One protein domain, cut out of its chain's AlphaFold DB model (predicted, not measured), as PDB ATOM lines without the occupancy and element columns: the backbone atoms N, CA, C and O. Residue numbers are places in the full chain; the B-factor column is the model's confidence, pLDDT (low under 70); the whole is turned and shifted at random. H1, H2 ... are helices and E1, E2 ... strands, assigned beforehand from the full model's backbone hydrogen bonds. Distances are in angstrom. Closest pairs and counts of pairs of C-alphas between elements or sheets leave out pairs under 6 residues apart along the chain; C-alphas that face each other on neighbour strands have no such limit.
ATOM      1  N   LYS A  44      27.517  -5.733 194.013       70.81
ATOM      2  CA  LYS A  44      27.810  -4.952 195.218       70.81
ATOM      3  C   LYS A  44      27.477  -5.792 196.441       70.81
ATOM      4  O   LYS A  44      26.299  -5.979 196.756       70.81
ATOM      5  N   LEU A  45      28.509  -6.274 197.126       74.94
ATOM      6  CA  LEU A  45      28.385  -7.036 198.365       74.94
ATOM      7  C   LEU A  45      28.892  -6.224 199.557       74.94
ATOM      8  O   LEU A  45      29.849  -5.466 199.421       74.94
ATOM      9  N   SER A  46      28.270  -6.420 200.717       72.88
ATOM     10  CA  SER A  46      28.770  -5.951 202.016       72.88
ATOM     11  C   SER A  46      29.009  -7.118 202.958       72.88
ATOM     12  O   SER A  46      28.359  -8.160 202.826       72.88
ATOM     13  N   VAL A  47      29.887  -6.913 203.937       76.56
ATOM     14  CA  VAL A  47      30.115  -7.854 205.037       76.56
ATOM     15  C   VAL A  47      29.826  -7.171 206.351       76.56
ATOM     16  O   VAL A  47      30.177  -6.022 206.541       76.56
ATOM     17  N   ALA A  48      29.216  -7.880 207.280       75.06
ATOM     18  CA  ALA A  48      29.101  -7.397 208.639       75.06
ATOM     19  C   ALA A  48      29.449  -8.494 209.625       75.06
ATOM     20  O   ALA A  48      29.361  -9.686 209.312       75.06
ATOM     21  N   CYS A  49      29.820  -8.063 210.818       76.00
ATOM     22  CA  CYS A  49      30.213  -8.923 211.908       76.00
ATOM     23  C   CYS A  49      29.322  -8.653 213.123       76.00
ATOM     24  O   CYS A  49      28.932  -7.516 213.376       76.00
ATOM     25  N   SER A  50      29.001  -9.705 213.870       74.75
ATOM     26  CA  SER A  50      28.390  -9.593 215.191       74.75
ATOM     27  C   SER A  50      29.109 -10.505 216.176       74.75
ATOM     28  O   SER A  50      29.443 -11.646 215.846       74.75
ATOM     29  N   GLU A  51      29.340 -10.003 217.385       69.81
ATOM     30  CA  GLU A  51      29.982 -10.737 218.480       69.81
ATOM     31  C   GLU A  51      29.036 -11.791 219.084       69.81
ATOM     32  O   GLU A  51      29.472 -12.857 219.518       69.81
ATOM     33  N   ASN A  52      27.718 -11.546 219.046       64.38
ATOM     34  CA  ASN A  52      26.715 -12.390 219.693       64.38
ATOM     35  C   ASN A  52      25.806 -13.126 218.702       64.38
ATOM     36  O   ASN A  52      25.165 -12.536 217.840       64.38
ATOM     37  N   ILE A  53      25.650 -14.436 218.917       58.06
ATOM     38  CA  ILE A  53      24.708 -15.277 218.159       58.06
ATOM     39  C   ILE A  53      23.251 -15.012 218.587       58.06
ATOM     40  O   ILE A  53      22.342 -15.290 217.819       58.06
ATOM     41  N   ASN A  54      23.014 -14.471 219.792       48.44
ATOM     42  CA  ASN A  54      21.691 -14.461 220.434       48.44
ATOM     43  C   ASN A  54      20.935 -13.117 220.393       48.44
ATOM     44  O   ASN A  54      19.725 -13.120 220.614       48.44
ATOM     45  N   ASN A  55      21.597 -11.994 220.091       44.06
ATOM     46  CA  ASN A  55      20.934 -10.695 219.914       44.06
ATOM     47  C   ASN A  55      20.639 -10.485 218.430       44.06
ATOM     48  O   ASN A  55      21.414  -9.901 217.676       44.06
ATOM     49  N   PHE A  56      19.515 -11.053 217.998       49.69
ATOM     50  CA  PHE A  56      19.041 -10.945 216.629       49.69
ATOM     51  C   PHE A  56      18.318  -9.618 216.429       49.69
ATOM     52  O   PHE A  56      17.111  -9.538 216.648       49.69
ATOM     53  N   ASP A  57      19.026  -8.615 215.920       48.88
ATOM     54  CA  ASP A  57      18.387  -7.699 214.986       48.88
ATOM     55  C   ASP A  57      18.640  -8.224 213.556       48.88
ATOM     56  O   ASP A  57      19.712  -8.004 212.980       48.88
ATOM     57  N   PRO A  58      17.703  -9.000 212.968       46.41
ATOM     58  CA  PRO A  58      17.875  -9.604 211.647       46.41
ATOM     59  C   PRO A  58      17.957  -8.569 210.512       46.41
ATOM     60  O   PRO A  58      18.139  -8.964 209.354       46.41
ATOM     61  N   GLU A  59      17.790  -7.280 210.809       48.94
ATOM     62  CA  GLU A  59      17.764  -6.186 209.839       48.94
ATOM     63  C   GLU A  59      19.102  -5.450 209.741       48.94
ATOM     64  O   GLU A  59      19.411  -4.884 208.687       48.94
ATOM     65  N   PHE A  60      19.927  -5.496 210.787       51.59
ATOM     66  CA  PHE A  60      20.918  -4.450 211.020       51.59
ATOM     67  C   PHE A  60      22.205  -4.481 210.172       51.59
ATOM     68  O   PHE A  60      22.665  -3.411 209.784       51.59
ATOM     69  N   PRO A  61      22.781  -5.619 209.741       53.06
ATOM     70  CA  PRO A  61      24.040  -5.532 208.997       53.06
ATOM     71  C   PRO A  61      23.874  -5.204 207.505       53.06
ATOM     72  O   PRO A  61      24.748  -4.614 206.870       53.06
ATOM     73  N   CYS A  62      22.751  -5.611 206.911       53.41
ATOM     74  CA  CYS A  62      22.581  -5.605 205.459       53.41
ATOM     75  C   CYS A  62      21.770  -4.428 204.937       53.41
ATOM     76  O   CYS A  62      21.907  -4.070 203.766       53.41
ATOM     77  N   THR A  63      20.926  -3.822 205.774       49.53
ATOM     78  CA  THR A  63      20.088  -2.678 205.389       49.53
ATOM     79  C   THR A  63      20.822  -1.343 205.498       49.53
ATOM     80  O   THR A  63      20.480  -0.432 204.746       49.53
ATOM     81  N   GLN A  64      21.868  -1.259 206.326       48.91
ATOM     82  CA  GLN A  64      22.564  -0.002 206.614       48.91
ATOM     83  C   GLN A  64      23.876   0.194 205.864       48.91
ATOM     84  O   GLN A  64      24.374   1.302 205.846       48.91
ATOM     85  N   GLY A  65      24.387  -0.813 205.153       44.41
ATOM     86  CA  GLY A  65      25.713  -0.708 204.551       44.41
ATOM     87  C   GLY A  65      26.766  -0.931 205.625       44.41
ATOM     88  O   GLY A  65      26.764  -0.332 206.690       44.41
ATOM     89  N   SER A  66      27.645  -1.885 205.385       49.22
ATOM     90  CA  SER A  66      28.743  -2.117 206.300       49.22
ATOM     91  C   SER A  66      29.735  -0.978 206.175       49.22
ATOM     92  O   SER A  66      30.317  -0.762 205.109       49.22
ATOM     93  N   PHE A  67      29.942  -0.268 207.267       53.03
ATOM     94  CA  PHE A  67      30.962   0.754 207.344       53.03
ATOM     95  C   PHE A  67      32.171   0.179 208.065       53.03
ATOM     96  O   PHE A  67      32.024  -0.483 209.084       53.03
ATOM     97  N   SER A  68      33.359   0.351 207.486       49.81
ATOM     98  CA  SER A  68      34.605  -0.081 208.118       49.81
ATOM     99  C   SER A  68      34.959   0.878 209.242       49.81
ATOM    100  O   SER A  68      34.863   2.090 209.076       49.81
ATOM    101  N   CYS A  69      35.400   0.337 210.366       53.62
ATOM    102  CA  CYS A  69      35.907   1.119 211.485       53.62
ATOM    103  C   CYS A  69      37.387   0.863 211.767       53.62
ATOM    104  O   CYS A  69      37.841   1.040 212.900       53.62
ATOM    105  N   HIS A  70      38.146   0.370 210.788       52.84
ATOM    106  CA  HIS A  70      39.475  -0.142 211.076       52.84
ATOM    107  C   HIS A  70      40.404   0.991 211.568       52.84
ATOM    108  O   HIS A  70      40.693   1.917 210.808       52.84
ATOM    109  N   PRO A  71      40.911   0.936 212.816       46.59
ATOM    110  CA  PRO A  71      41.437   2.116 213.512       46.59
ATOM    111  C   PRO A  71      42.781   2.644 212.986       46.59
ATOM    112  O   PRO A  71      43.271   3.650 213.489       46.59
ATOM    113  N   ILE A  72      43.402   1.987 211.996       47.81
ATOM    114  CA  ILE A  72      44.751   2.343 211.516       47.81
ATOM    115  C   ILE A  72      44.826   2.512 209.989       47.81
ATOM    116  O   ILE A  72      45.629   3.310 209.509       47.81
ATOM    117  N   HIS A  73      44.006   1.799 209.211       48.78
ATOM    118  CA  HIS A  73      44.182   1.721 207.753       48.78
ATOM    119  C   HIS A  73      42.973   2.156 206.927       48.78
ATOM    120  O   HIS A  73      43.159   2.474 205.757       48.78
ATOM    121  N   ASP A  74      41.773   2.187 207.510       53.12
ATOM    122  CA  ASP A  74      40.557   2.571 206.789       53.12
ATOM    123  C   ASP A  74      39.537   3.123 207.806       53.12
ATOM    124  O   ASP A  74      38.678   2.380 208.296       53.12
ATOM    125  N   PRO A  75      39.705   4.389 208.245       57.41
ATOM    126  CA  PRO A  75      38.795   5.003 209.202       57.41
ATOM    127  C   PRO A  75      37.386   5.079 208.610       57.41
ATOM    128  O   PRO A  75      37.213   5.161 207.396       57.41
ATOM    129  N   PHE A  76      36.381   5.090 209.483       64.81
ATOM    130  CA  PHE A  76      34.988   5.231 209.079       64.81
ATOM    131  C   PHE A  76      34.785   6.465 208.183       64.81
ATOM    132  O   PHE A  76      34.943   7.607 208.620       64.81
ATOM    133  N   SER A 118      32.381  -3.285 215.437       54.47
ATOM    134  CA  SER A 118      32.635  -4.586 216.072       54.47
ATOM    135  C   SER A 118      34.130  -4.830 216.194       54.47
ATOM    136  O   SER A 118      34.895  -4.526 215.266       54.47
ATOM    137  N   ASN A 119      34.544  -5.474 217.283       60.53
ATOM    138  CA  ASN A 119      35.870  -6.059 217.329       60.53
ATOM    139  C   ASN A 119      35.885  -7.327 216.466       60.53
ATOM    140  O   ASN A 119      35.334  -8.364 216.827       60.53
ATOM    141  N   LEU A 120      36.549  -7.265 215.313       68.75
ATOM    142  CA  LEU A 120      36.598  -8.399 214.391       68.75
ATOM    143  C   LEU A 120      37.279  -9.648 214.965       68.75
ATOM    144  O   LEU A 120      36.976 -10.769 214.547       68.75
ATOM    145  N   ALA A 121      38.153  -9.487 215.961       67.88
ATOM    146  CA  ALA A 121      38.751 -10.620 216.659       67.88
ATOM    147  C   ALA A 121      37.701 -11.473 217.400       67.88
ATOM    148  O   ALA A 121      37.874 -12.687 217.531       67.88
ATOM    149  N   GLU A 122      36.598 -10.853 217.820       72.38
ATOM    150  CA  GLU A 122      35.509 -11.459 218.595       72.38
ATOM    151  C   GLU A 122      34.293 -11.800 217.718       72.38
ATOM    152  O   GLU A 122      33.205 -12.071 218.219       72.38
ATOM    153  N   CYS A 123      34.471 -11.833 216.392       77.62
ATOM    154  CA  CYS A 123      33.382 -12.098 215.463       77.62
ATOM    155  C   CYS A 123      32.767 -13.495 215.653       77.62
ATOM    156  O   CYS A 123      33.342 -14.505 215.240       77.62
ATOM    157  N   GLY A 124      31.566 -13.552 216.226       78.12
ATOM    158  CA  GLY A 124      30.788 -14.781 216.392       78.12
ATOM    159  C   GLY A 124      29.953 -15.133 215.160       78.12
ATOM    160  O   GLY A 124      29.672 -16.309 214.915       78.12
ATOM    161  N   VAL A 125      29.564 -14.135 214.358       83.25
ATOM    162  CA  VAL A 125      28.732 -14.311 213.159       83.25
ATOM    163  C   VAL A 125      29.161 -13.355 212.048       83.25
ATOM    164  O   VAL A 125      29.261 -12.151 212.269       83.25
ATOM    165  N   ILE A 126      29.341 -13.883 210.834       84.88
ATOM    166  CA  ILE A 126      29.549 -13.100 209.608       84.88
ATOM    167  C   ILE A 126      28.251 -13.075 208.802       84.88
ATOM    168  O   ILE A 126      27.653 -14.123 208.548       84.88
ATOM    169  N   TYR A 127      27.867 -11.892 208.333       83.94
ATOM    170  CA  TYR A 127      26.797 -11.688 207.362       83.94
ATOM    171  C   TYR A 127      27.381 -11.194 206.040       83.94
ATOM    172  O   TYR A 127      28.187 -10.268 206.036       83.94
ATOM    173  N   ILE A 128      26.958 -11.777 204.922       86.25
ATOM    174  CA  ILE A 128      27.284 -11.310 203.570       86.25
ATOM    175  C   ILE A 128      25.983 -10.912 202.900       86.25
ATOM    176  O   ILE A 128      25.075 -11.730 202.749       86.25
ATOM    177  N   CYS A 129      25.896  -9.658 202.486       80.25
ATOM    178  CA  CYS A 129      24.665  -9.083 201.968       80.25
ATOM    179  C   CYS A 129      24.824  -8.717 200.505       80.25
ATOM    180  O   CYS A 129      25.815  -8.097 200.114       80.25
ATOM    181  N   HIS A 130      23.812  -9.033 199.709       80.31
ATOM    182  CA  HIS A 130      23.761  -8.606 198.324       80.31
ATOM    183  C   HIS A 130      23.051  -7.253 198.211       80.31
ATOM    184  O   HIS A 130      21.824  -7.179 198.230       80.31
ATOM    185  N   ASN A 131      23.795  -6.161 198.048       68.94
ATOM    186  CA  ASN A 131      23.229  -4.804 198.067       68.94
ATOM    187  C   ASN A 131      22.867  -4.257 196.684       68.94
ATOM    188  O   ASN A 131      22.127  -3.281 196.576       68.94
ATOM    189  N   GLY A 132      23.376  -4.855 195.610       65.31
ATOM    190  CA  GLY A 132      23.103  -4.378 194.259       65.31
ATOM    191  C   GLY A 132      23.836  -5.183 193.201       65.31
ATOM    192  O   GLY A 132      24.714  -5.974 193.533       65.31
ATOM    193  N   GLY A 133      23.482  -4.955 191.939       71.81
ATOM    194  CA  GLY A 133      24.132  -5.618 190.815       71.81
ATOM    195  C   GLY A 133      23.466  -6.896 190.338       71.81
ATOM    196  O   GLY A 133      22.296  -7.155 190.628       71.81
ATOM    197  N   ASP A 134      24.244  -7.674 189.597       76.56
ATOM    198  CA  ASP A 134      23.846  -8.970 189.057       76.56
ATOM    199  C   ASP A 134      23.764 -10.029 190.149       76.56
ATOM    200  O   ASP A 134      24.468  -9.948 191.149       76.56
ATOM    201  N   SER A 135      22.904 -11.027 189.950       84.44
ATOM    202  CA  SER A 135      22.785 -12.139 190.895       84.44
ATOM    203  C   SER A 135      23.908 -13.159 190.699       84.44
ATOM    204  O   SER A 135      24.414 -13.335 189.588       84.44
ATOM    205  N   LEU A 136      24.277 -13.835 191.780       86.06
ATOM    206  CA  LEU A 136      25.329 -14.845 191.830       86.06
ATOM    207  C   LEU A 136      24.738 -16.234 192.066       86.06
ATOM    208  O   LEU A 136      23.763 -16.383 192.795       86.06
ATOM    209  N   ASP A 137      25.359 -17.263 191.500       88.56
ATOM    210  CA  ASP A 137      25.056 -18.649 191.863       88.56
ATOM    211  C   ASP A 137      25.880 -19.053 193.092       88.56
ATOM    212  O   ASP A 137      27.113 -19.087 193.023       88.56
ATOM    213  N   ILE A 138      25.215 -19.372 194.206       89.25
ATOM    214  CA  ILE A 138      25.855 -19.733 195.482       89.25
ATOM    215  C   ILE A 138      26.763 -20.953 195.338       89.25
ATOM    216  O   ILE A 138      27.807 -21.002 195.986       89.25
ATOM    217  N   ASP A 139      26.426 -21.911 194.475       88.62
ATOM    218  CA  ASP A 139      27.262 -23.104 194.286       88.62
ATOM    219  C   ASP A 139      28.603 -22.776 193.612       88.62
ATOM    220  O   ASP A 139      29.579 -23.512 193.760       88.62
ATOM    221  N   SER A 140      28.663 -21.657 192.886       87.06
ATOM    222  CA  SER A 140      29.892 -21.144 192.277       87.06
ATOM    223  C   SER A 140      30.705 -20.257 193.229       87.06
ATOM    224  O   SER A 140      31.819 -19.854 192.886       87.06
ATOM    225  N   MET A 141      30.160 -19.941 194.409       90.12
ATOM    226  CA  MET A 141      30.790 -19.060 195.384       90.12
ATOM    227  C   MET A 141      31.709 -19.832 196.336       90.12
ATOM    228  O   MET A 141      31.423 -20.949 196.762       90.12
ATOM    229  N   LYS A 142      32.798 -19.187 196.750       92.88
ATOM    230  CA  LYS A 142      33.638 -19.596 197.881       92.88
ATOM    231  C   LYS A 142      33.775 -18.415 198.824       92.88
ATOM    232  O   LYS A 142      34.080 -17.305 198.389       92.88
ATOM    233  N   ILE A 143      33.579 -18.658 200.113       91.75
ATOM    234  CA  ILE A 143      33.780 -17.646 201.147       91.75
ATOM    235  C   ILE A 143      35.055 -18.005 201.891       91.75
ATOM    236  O   ILE A 143      35.152 -19.067 202.505       91.75
ATOM    237  N   LEU A 144      36.038 -17.114 201.821       90.75
ATOM    238  CA  LEU A 144      37.319 -17.271 202.486       90.75
ATOM    239  C   LEU A 144      37.369 -16.341 203.697       90.75
ATOM    240  O   LEU A 144      37.248 -15.128 203.544       90.75
ATOM    241  N   VAL A 145      37.607 -16.902 204.879       88.75
ATOM    242  CA  VAL A 145      37.904 -16.149 206.105       88.75
ATOM    243  C   VAL A 145      39.382 -16.345 206.409       88.75
ATOM    244  O   VAL A 145      39.843 -17.477 206.541       88.75
ATOM    245  N   ASN A 146      40.154 -15.259 206.421       86.19
ATOM    246  CA  ASN A 146      41.621 -15.272 206.535       86.19
ATOM    247  C   ASN A 146      42.309 -16.186 205.505       86.19
ATOM    248  O   ASN A 146      43.332 -16.807 205.777       86.19
ATOM    249  N   GLY A 147      41.718 -16.300 204.312       84.00
ATOM    250  CA  GLY A 147      42.205 -17.184 203.249       84.00
ATOM    251  C   GLY A 147      41.796 -18.655 203.391       84.00
ATOM    252  O   GLY A 147      42.064 -19.432 202.477       84.00
ATOM    253  N   LEU A 148      41.113 -19.043 204.471       90.44
ATOM    254  CA  LEU A 148      40.576 -20.391 204.656       90.44
ATOM    255  C   LEU A 148      39.144 -20.477 204.135       90.44
ATOM    256  O   LEU A 148      38.293 -19.667 204.498       90.44
ATOM    257  N   ASN A 149      38.870 -21.485 203.309       92.38
ATOM    258  CA  ASN A 149      37.530 -21.712 202.785       92.38
ATOM    259  C   ASN A 149      36.574 -22.175 203.887       92.38
ATOM    260  O   ASN A 149      36.814 -23.186 204.549       92.38
ATOM    261  N   VAL A 150      35.465 -21.457 204.043       92.19
ATOM    262  CA  VAL A 150      34.356 -21.865 204.900       92.19
ATOM    263  C   VAL A 150      33.482 -22.828 204.107       92.19
ATOM    264  O   VAL A 150      32.935 -22.465 203.070       92.19
ATOM    265  N   GLU A 151      33.331 -24.054 204.601       90.75
ATOM    266  CA  GLU A 151      32.458 -25.054 203.983       90.75
ATOM    267  C   GLU A 151      31.018 -24.542 203.855       90.75
ATOM    268  O   GLU A 151      30.453 -24.019 204.819       90.75
ATOM    269  N   SER A 152      30.403 -24.746 202.685       89.12
ATOM    270  CA  SER A 152      29.040 -24.279 202.403       89.12
ATOM    271  C   SER A 152      27.987 -24.892 203.329       89.12
ATOM    272  O   SER A 152      26.957 -24.284 203.592       89.12
ATOM    273  N   THR A 153      28.260 -26.060 203.915       88.56
ATOM    274  CA  THR A 153      27.418 -26.706 204.941       88.56
ATOM    275  C   THR A 153      27.198 -25.846 206.185       88.56
ATOM    276  O   THR A 153      26.218 -26.051 206.897       88.56
ATOM    277  N   LYS A 154      28.088 -24.884 206.444       89.88
ATOM    278  CA  LYS A 154      27.997 -23.936 207.563       89.88
ATOM    279  C   LYS A 154      27.271 -22.645 207.188       89.88
ATOM    280  O   LYS A 154      27.187 -21.740 208.015       89.88
ATOM    281  N   TRP A 155      26.817 -22.524 205.940       92.25
ATOM    282  CA  TRP A 155      26.176 -21.318 205.438       92.25
ATOM    283  C   TRP A 155      24.669 -21.423 205.598       92.25
ATOM    284  O   TRP A 155      24.028 -22.407 205.212       92.25
ATOM    285  N   GLU A 156      24.092 -20.346 206.097       91.62
ATOM    286  CA  GLU A 156      22.657 -20.151 206.144       91.62
ATOM    287  C   GLU A 156      22.282 -18.992 205.231       91.62
ATOM    288  O   GLU A 156      23.018 -18.016 205.107       91.62
ATOM    289  N   LYS A 157      21.129 -19.088 204.581       90.44
ATOM    290  CA  LYS A 157      20.592 -18.071 203.690       90.44
ATOM    291  C   LYS A 157      19.274 -17.548 204.242       90.44
ATOM    292  O   LYS A 157      18.451 -18.318 204.740       90.44
ATOM    293  N   LYS A 158      19.073 -16.241 204.103       86.44
ATOM    294  CA  LYS A 158      17.792 -15.559 204.275       86.44
ATOM    295  C   LYS A 158      17.395 -14.914 202.948       86.44
ATOM    296  O   LYS A 158      18.166 -14.150 202.361       86.44
ATOM    297  N   GLU A 159      16.196 -15.240 202.479       83.12
ATOM    298  CA  GLU A 159      15.567 -14.603 201.318       83.12
ATOM    299  C   GLU A 159      14.887 -13.292 201.714       83.12
ATOM    300  O   GLU A 159      14.433 -13.145 202.842       83.12
ATOM    301  N   ILE A 160      14.707 -12.372 200.764       75.12
ATOM    302  CA  ILE A 160      14.006 -11.091 200.999       75.12
ATOM    303  C   ILE A 160      12.590 -11.301 201.554       75.12
ATOM    304  O   ILE A 160      12.076 -10.493 202.323       75.12
ATOM    305  N   SER A 161      11.919 -12.364 201.111       70.88
ATOM    306  CA  SER A 161      10.546 -12.689 201.498       70.88
ATOM    307  C   SER A 161      10.442 -13.442 202.825       70.88
ATOM    308  O   SER A 161       9.333 -13.810 203.213       70.88
ATOM    309  N   SER A 162      11.562 -13.721 203.498       73.62
ATOM    310  CA  SER A 162      11.606 -14.550 204.697       73.62
ATOM    311  C   SER A 162      12.400 -13.870 205.805       73.62
ATOM    312  O   SER A 162      13.472 -13.324 205.579       73.62
ATOM    313  N   ASN A 163      11.896 -13.959 207.034       70.75
ATOM    314  CA  ASN A 163      12.598 -13.438 208.208       70.75
ATOM    315  C   ASN A 163      13.517 -14.487 208.855       70.75
ATOM    316  O   ASN A 163      14.222 -14.183 209.812       70.75
ATOM    317  N   GLU A 164      13.520 -15.717 208.343       80.12
ATOM    318  CA  GLU A 164      14.259 -16.838 208.912       80.12
ATOM    319  C   GLU A 164      15.515 -17.136 208.095       80.12
ATOM    320  O   GLU A 164      15.485 -17.183 206.865       80.12
ATOM    321  N   PHE A 165      16.613 -17.408 208.797       85.38
ATOM    322  CA  PHE A 165      17.780 -18.046 208.205       85.38
ATOM    323  C   PHE A 165      17.570 -19.559 208.182       85.38
ATOM    324  O   PHE A 165      17.174 -20.151 209.188       85.38
ATOM    325  N   LYS A 166      17.845 -20.181 207.038       88.38
ATOM    326  CA  LYS A 166      17.823 -21.642 206.862       88.38
ATOM    327  C   LYS A 166      19.117 -22.085 206.192       88.38
ATOM    328  O   LYS A 166      19.768 -21.241 205.581       88.38
ATOM    329  N   PRO A 167      19.499 -23.370 206.252       92.06
ATOM    330  CA  PRO A 167      20.640 -23.868 205.489       92.06
ATOM    331  C   PRO A 167      20.570 -23.404 204.028       92.06
ATOM    332  O   PRO A 167      19.485 -23.423 203.440       92.06
ATOM    333  N   TYR A 168      21.688 -22.956 203.446       88.38
ATOM    334  CA  TYR A 168      21.677 -22.252 202.150       88.38
ATOM    335  C   TYR A 168      20.993 -23.044 201.022       88.38
ATOM    336  O   TYR A 168      20.356 -22.465 200.145       88.38
ATOM    337  N   ASN A 169      21.084 -24.372 201.087       88.19
ATOM    338  CA  ASN A 169      20.502 -25.324 200.146       88.19
ATOM    339  C   ASN A 169      18.982 -25.536 200.310       88.19
ATOM    340  O   ASN A 169      18.393 -26.306 199.556       88.19
ATOM    341  N   SER A 170      18.354 -24.894 201.300       86.12
ATOM    342  CA  SER A 170      16.904 -24.954 201.540       86.12
ATOM    343  C   SER A 170      16.116 -23.992 200.647       86.12
ATOM    344  O   SER A 170      14.896 -24.107 200.549       86.12
ATOM    345  N   TYR A 171      16.803 -23.035 200.021       83.62
ATOM    346  CA  TYR A 171      16.239 -22.045 199.107       83.62
ATOM    347  C   TYR A 171      16.811 -22.223 197.693       83.62
ATOM    348  O   TYR A 171      17.611 -23.122 197.437       83.62
ATOM    349  N   ASP A 172      16.398 -21.351 196.769       85.44
ATOM    350  CA  ASP A 172      17.049 -21.222 195.465       85.44
ATOM    351  C   ASP A 172      18.549 -20.920 195.663       85.44
ATOM    352  O   ASP A 172      18.946 -20.223 196.601       85.44
ATOM    353  N   LYS A 173      19.395 -21.431 194.774       88.25
ATOM    354  CA  LYS A 173      20.841 -21.176 194.767       88.25
ATOM    355  C   LYS A 173      21.188 -19.774 194.269       88.25
ATOM    356  O   LYS A 173      22.331 -19.352 194.375       88.25
ATOM    357  N   ASN A 174      20.206 -19.025 193.781       88.81
ATOM    358  CA  ASN A 174      20.387 -17.649 193.354       88.81
ATOM    359  C   ASN A 174      20.593 -16.690 194.544       88.81
ATOM    360  O   ASN A 174      19.681 -16.455 195.341       88.81
ATOM    361  N   PHE A 175      21.773 -16.095 194.662       88.19
ATOM    362  CA  PHE A 175      22.082 -15.005 195.585       88.19
ATOM    363  C   PHE A 175      21.854 -13.675 194.873       88.19
ATOM    364  O   PHE A 175      22.617 -13.287 193.995       88.19
ATOM    365  N   SER A 176      20.771 -12.989 195.224       84.19
ATOM    366  CA  SER A 176      20.301 -11.787 194.526       84.19
ATOM    367  C   SER A 176      20.100 -10.614 195.481       84.19
ATOM    368  O   SER A 176      20.136 -10.780 196.700       84.19
ATOM    369  N   ILE A 177      19.894  -9.413 194.936       75.94
ATOM    370  CA  ILE A 177      19.766  -8.170 195.714       75.94
ATOM    371  C   ILE A 177      18.766  -8.327 196.863       75.94
ATOM    372  O   ILE A 177      17.596  -8.567 196.606       75.94
ATOM    373  N   GLY A 178      19.213  -8.109 198.100       70.94
ATOM    374  CA  GLY A 178      18.428  -8.197 199.333       70.94
ATOM    375  C   GLY A 178      18.493  -9.560 200.033       70.94
ATOM    376  O   GLY A 178      18.005  -9.688 201.153       70.94
ATOM    377  N   THR A 179      19.114 -10.566 199.413       82.56
ATOM    378  CA  THR A 179      19.425 -11.836 200.081       82.56
ATOM    379  C   THR A 179      20.653 -11.703 200.979       82.56
ATOM    380  O   THR A 179      21.542 -10.874 200.742       82.56
ATOM    381  N   VAL A 180      20.690 -12.520 202.032       85.44
ATOM    382  CA  VAL A 180      21.751 -12.498 203.046       85.44
ATOM    383  C   VAL A 180      22.259 -13.911 203.286       85.44
ATOM    384  O   VAL A 180      21.462 -14.819 203.522       85.44
ATOM    385  N   LEU A 181      23.578 -14.084 203.264       90.44
ATOM    386  CA  LEU A 181      24.249 -15.276 203.770       90.44
ATOM    387  C   LEU A 181      24.763 -15.017 205.183       90.44
ATOM    388  O   LEU A 181      25.231 -13.923 205.489       90.44
ATOM    389  N   ARG A 182      24.686 -16.032 206.034       88.50
ATOM    390  CA  ARG A 182      25.155 -16.020 207.415       88.50
ATOM    391  C   ARG A 182      26.090 -17.197 207.643       88.50
ATOM    392  O   ARG A 182      25.792 -18.318 207.237       88.50
ATOM    393  N   ILE A 183      27.202 -16.929 208.314       90.44
ATOM    394  CA  ILE A 183      28.151 -17.932 208.793       90.44
ATOM    395  C   ILE A 183      28.279 -17.739 210.296       90.44
ATOM    396  O   ILE A 183      28.715 -16.686 210.755       90.44
ATOM    397  N   GLN A 184      27.904 -18.757 211.056       87.00
ATOM    398  CA  GLN A 184      28.072 -18.770 212.506       87.00
ATOM    399  C   GLN A 184      29.406 -19.415 212.878       87.00
ATOM    400  O   GLN A 184      29.835 -20.373 212.232       87.00
ATOM    401  N   ASN A 185      30.026 -18.925 213.952       85.75
ATOM    402  CA  ASN A 185      31.307 -19.406 214.471       85.75
ATOM    403  C   ASN A 185      32.394 -19.472 213.377       85.75
ATOM    404  O   ASN A 185      32.927 -20.556 213.101       85.75
ATOM    405  N   PRO A 186      32.692 -18.347 212.695       86.44
ATOM    406  CA  PRO A 186      33.761 -18.316 211.705       86.44
ATOM    407  C   PRO A 186      35.123 -18.621 212.362       86.44
ATOM    408  O   PRO A 186      35.268 -18.496 213.580       86.44
ATOM    409  N   PRO A 187      36.147 -19.007 211.578       85.00
ATOM    410  CA  PRO A 187      37.515 -19.074 212.085       85.00
ATOM    411  C   PRO A 187      37.911 -17.744 212.747       85.00
ATOM    412  O   PRO A 187      37.823 -16.701 212.104       85.00
ATOM    413  N   SER A 188      38.320 -17.790 214.019       80.50
ATOM    414  CA  SER A 188      38.723 -16.619 214.811       80.50
ATOM    415  C   SER A 188      40.258 -16.529 214.924       80.50
ATOM    416  O   SER A 188      40.911 -17.579 215.008       80.50
ATOM    417  N   PRO A 189      40.848 -15.315 214.945       80.88
ATOM    418  CA  PRO A 189      40.189 -14.012 214.748       80.88
ATOM    419  C   PRO A 189      39.718 -13.841 213.299       80.88
ATOM    420  O   PRO A 189      40.258 -14.494 212.416       80.88
ATOM    421  N   VAL A 190      38.728 -12.989 213.024       79.50
ATOM    422  CA  VAL A 190      38.367 -12.642 211.639       79.50
ATOM    423  C   VAL A 190      39.173 -11.408 211.243       79.50
ATOM    424  O   VAL A 190      38.939 -10.336 211.769       79.50
ATOM    425  N   ASP A 191      40.114 -11.524 210.311       75.31
ATOM    426  CA  ASP A 191      40.899 -10.378 209.819       75.31
ATOM    427  C   ASP A 191      40.421  -9.931 208.435       75.31
ATOM    428  O   ASP A 191      40.435  -8.749 208.091       75.31
ATOM    429  N   ARG A 192      40.013 -10.895 207.603       76.38
ATOM    430  CA  ARG A 192      39.640 -10.647 206.209       76.38
ATOM    431  C   ARG A 192      38.583 -11.627 205.736       76.38
ATOM    432  O   ARG A 192      38.736 -12.835 205.907       76.38
ATOM    433  N   VAL A 193      37.579 -11.109 205.033       82.38
ATOM    434  CA  VAL A 193      36.579 -11.911 204.324       82.38
ATOM    435  C   VAL A 193      36.725 -11.670 202.825       82.38
ATOM    436  O   VAL A 193      36.803 -10.534 202.358       82.38
ATOM    437  N   MET A 194      36.797 -12.748 202.052       84.75
ATOM    438  CA  MET A 194      36.791 -12.690 200.593       84.75
ATOM    439  C   MET A 194      35.667 -13.559 200.054       84.75
ATOM    440  O   MET A 194      35.439 -14.664 200.542       84.75
ATOM    441  N   VAL A 195      34.996 -13.064 199.022       87.00
ATOM    442  CA  VAL A 195      34.023 -13.831 198.250       87.00
ATOM    443  C   VAL A 195      34.608 -14.045 196.872       87.00
ATOM    444  O   VAL A 195      34.873 -13.092 196.143       87.00
ATOM    445  N   VAL A 196      34.820 -15.304 196.529       88.19
ATOM    446  CA  VAL A 196      35.259 -15.719 195.204       88.19
ATOM    447  C   VAL A 196      34.050 -16.271 194.468       88.19
ATOM    448  O   VAL A 196      33.314 -17.062 195.047       88.19
ATOM    449  N   TYR A 197      33.818 -15.863 193.227       84.75
ATOM    450  CA  TYR A 197      32.752 -16.417 192.390       84.75
ATOM    451  C   TYR A 197      33.171 -16.450 190.926       84.75
ATOM    452  O   TYR A 197      34.046 -15.696 190.500       84.75
ATOM    453  N   ASN A 198      32.513 -17.307 190.150       76.06
ATOM    454  CA  ASN A 198      32.782 -17.434 188.725       76.06
ATOM    455  C   ASN A 198      31.752 -16.674 187.897       76.06
ATOM    456  O   ASN A 198      30.550 -16.704 188.163       76.06
ATOM    457  N   LEU A 199      32.235 -16.018 186.848       66.69
ATOM    458  CA  LEU A 199      31.384 -15.467 185.808       66.69
ATOM    459  C   LEU A 199      30.778 -16.579 184.947       66.69
ATOM    460  O   LEU A 199      31.378 -17.647 184.823       66.69
ATOM    461  N   PRO A 200      29.677 -16.304 184.223       62.16
ATOM    462  CA  PRO A 200      29.204 -17.189 183.155       62.16
ATOM    463  C   PRO A 200      30.269 -17.486 182.085       62.16
ATOM    464  O   PRO A 200      30.158 -18.466 181.362       62.16
ATOM    465  N   SER A 201      31.300 -16.639 181.977       63.50
ATOM    466  CA  SER A 201      32.467 -16.840 181.112       63.50
ATOM    467  C   SER A 201      33.588 -17.670 181.760       63.50
ATOM    468  O   SER A 201      34.705 -17.636 181.256       63.50
ATOM    469  N   GLU A 202      33.331 -18.311 182.906       68.00
ATOM    470  CA  GLU A 202      34.280 -19.077 183.737       68.00
ATOM    471  C   GLU A 202      35.444 -18.274 184.344       68.00
ATOM    472  O   GLU A 202      36.322 -18.835 184.994       68.00
ATOM    473  N   ASN A 203      35.444 -16.947 184.200       67.50
ATOM    474  CA  ASN A 203      36.441 -16.102 184.851       67.50
ATOM    475  C   ASN A 203      36.160 -16.018 186.355       67.50
ATOM    476  O   ASN A 203      35.047 -15.672 186.753       67.50
ATOM    477  N   GLU A 204      37.172 -16.278 187.177       79.25
ATOM    478  CA  GLU A 204      37.083 -16.160 188.634       79.25
ATOM    479  C   GLU A 204      37.259 -14.691 189.057       79.25
ATOM    480  O   GLU A 204      38.211 -14.015 188.660       79.25
ATOM    481  N   ILE A 205      36.333 -14.186 189.873       77.75
ATOM    482  CA  ILE A 205      36.415 -12.873 190.512       77.75
ATOM    483  C   ILE A 205      36.580 -13.080 192.007       77.75
ATOM    484  O   ILE A 205      35.804 -13.793 192.632       77.75
ATOM    485  N   THR A 206      37.562 -12.395 192.590       79.81
ATOM    486  CA  THR A 206      37.715 -12.297 194.042       79.81
ATOM    487  C   THR A 206      37.308 -10.905 194.498       79.81
ATOM    488  O   THR A 206      37.999  -9.923 194.225       79.81
ATOM    489  N   LEU A 207      36.201 -10.821 195.228       72.69
ATOM    490  CA  LEU A 207      35.824  -9.630 195.970       72.69
ATOM    491  C   LEU A 207      36.452  -9.691 197.352       72.69
ATOM    492  O   LEU A 207      36.186 -10.591 198.147       72.69
ATOM    493  N   VAL A 208      37.292  -8.705 197.632       67.12
ATOM    494  CA  VAL A 208      37.838  -8.487 198.964       67.12
ATOM    495  C   VAL A 208      36.878  -7.573 199.700       67.12
ATOM    496  O   VAL A 208      36.665  -6.436 199.282       67.12
ATOM    497  N   LEU A 209      36.267  -8.082 200.764       67.31
ATOM    498  CA  LEU A 209      35.249  -7.362 201.511       67.31
ATOM    499  C   LEU A 209      35.903  -6.842 202.792       67.31
ATOM    500  O   LEU A 209      36.138  -7.591 203.734       67.31
ATOM    501  N   ASN A 210      36.244  -5.553 202.776       53.19
ATOM    502  CA  ASN A 210      36.931  -4.854 203.870       53.19
ATOM    503  C   ASN A 210      35.978  -3.995 204.709       53.19
ATOM    504  O   ASN A 210      36.386  -3.008 205.313       53.19
TER     505      ASN A 210
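Overview. This is residues 44 to 76 and 118 to 210 of the 217 residues of an uncharacterized protein of Methanospirillum hungatei JF-1 (strain ATCC 27890 / DSM 864 / NBRC 100397 / JF-1) (UniProt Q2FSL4). With little regular structure, 47 of 126 printed residues in named elements, two antiparallel four-stranded sheets, E1 E2 E6 E5 and E4 E3 E7 E8, face each other as a sandwich, strands crossed at 52 degrees. Short H1, between E1 and E2 in the chain, packs on the first sheet. The mostly strand whole is compact, radius of gyration of the C-alphas 13.8 A, spanning 38 by 32 by 25 A.

Arrangement. E1, residues 44 to 50, neighbours E2, residues 125 to 132; N 48 and O 127 are 2.9 A apart. H1, residues 60 to 63, is on their sheet, height 7.5 A. E5, residues 155 to 158, and E6, residues 180 to 184, form a hairpin; N 128 of E2 and O 181 are 2.8 A apart. E3, residues 142 to 145, and E4, residues 148 to 150, form another, as do E7, residues 193 to 198, and E8, residues 204 to 209.

Along the chain. E1 begins at C-alpha 44 (27.810, -4.952, 195.218); E8 ends at C-alpha 209 (35.249, -7.362, 201.511). E2 is 22.1 A long.

Size, cuts and confidence. Across the cut, C-alphas 76 and 118 are 12.3 A apart. The link E5 to E6 is long. Residues 51 to 76 are under pLDDT 70.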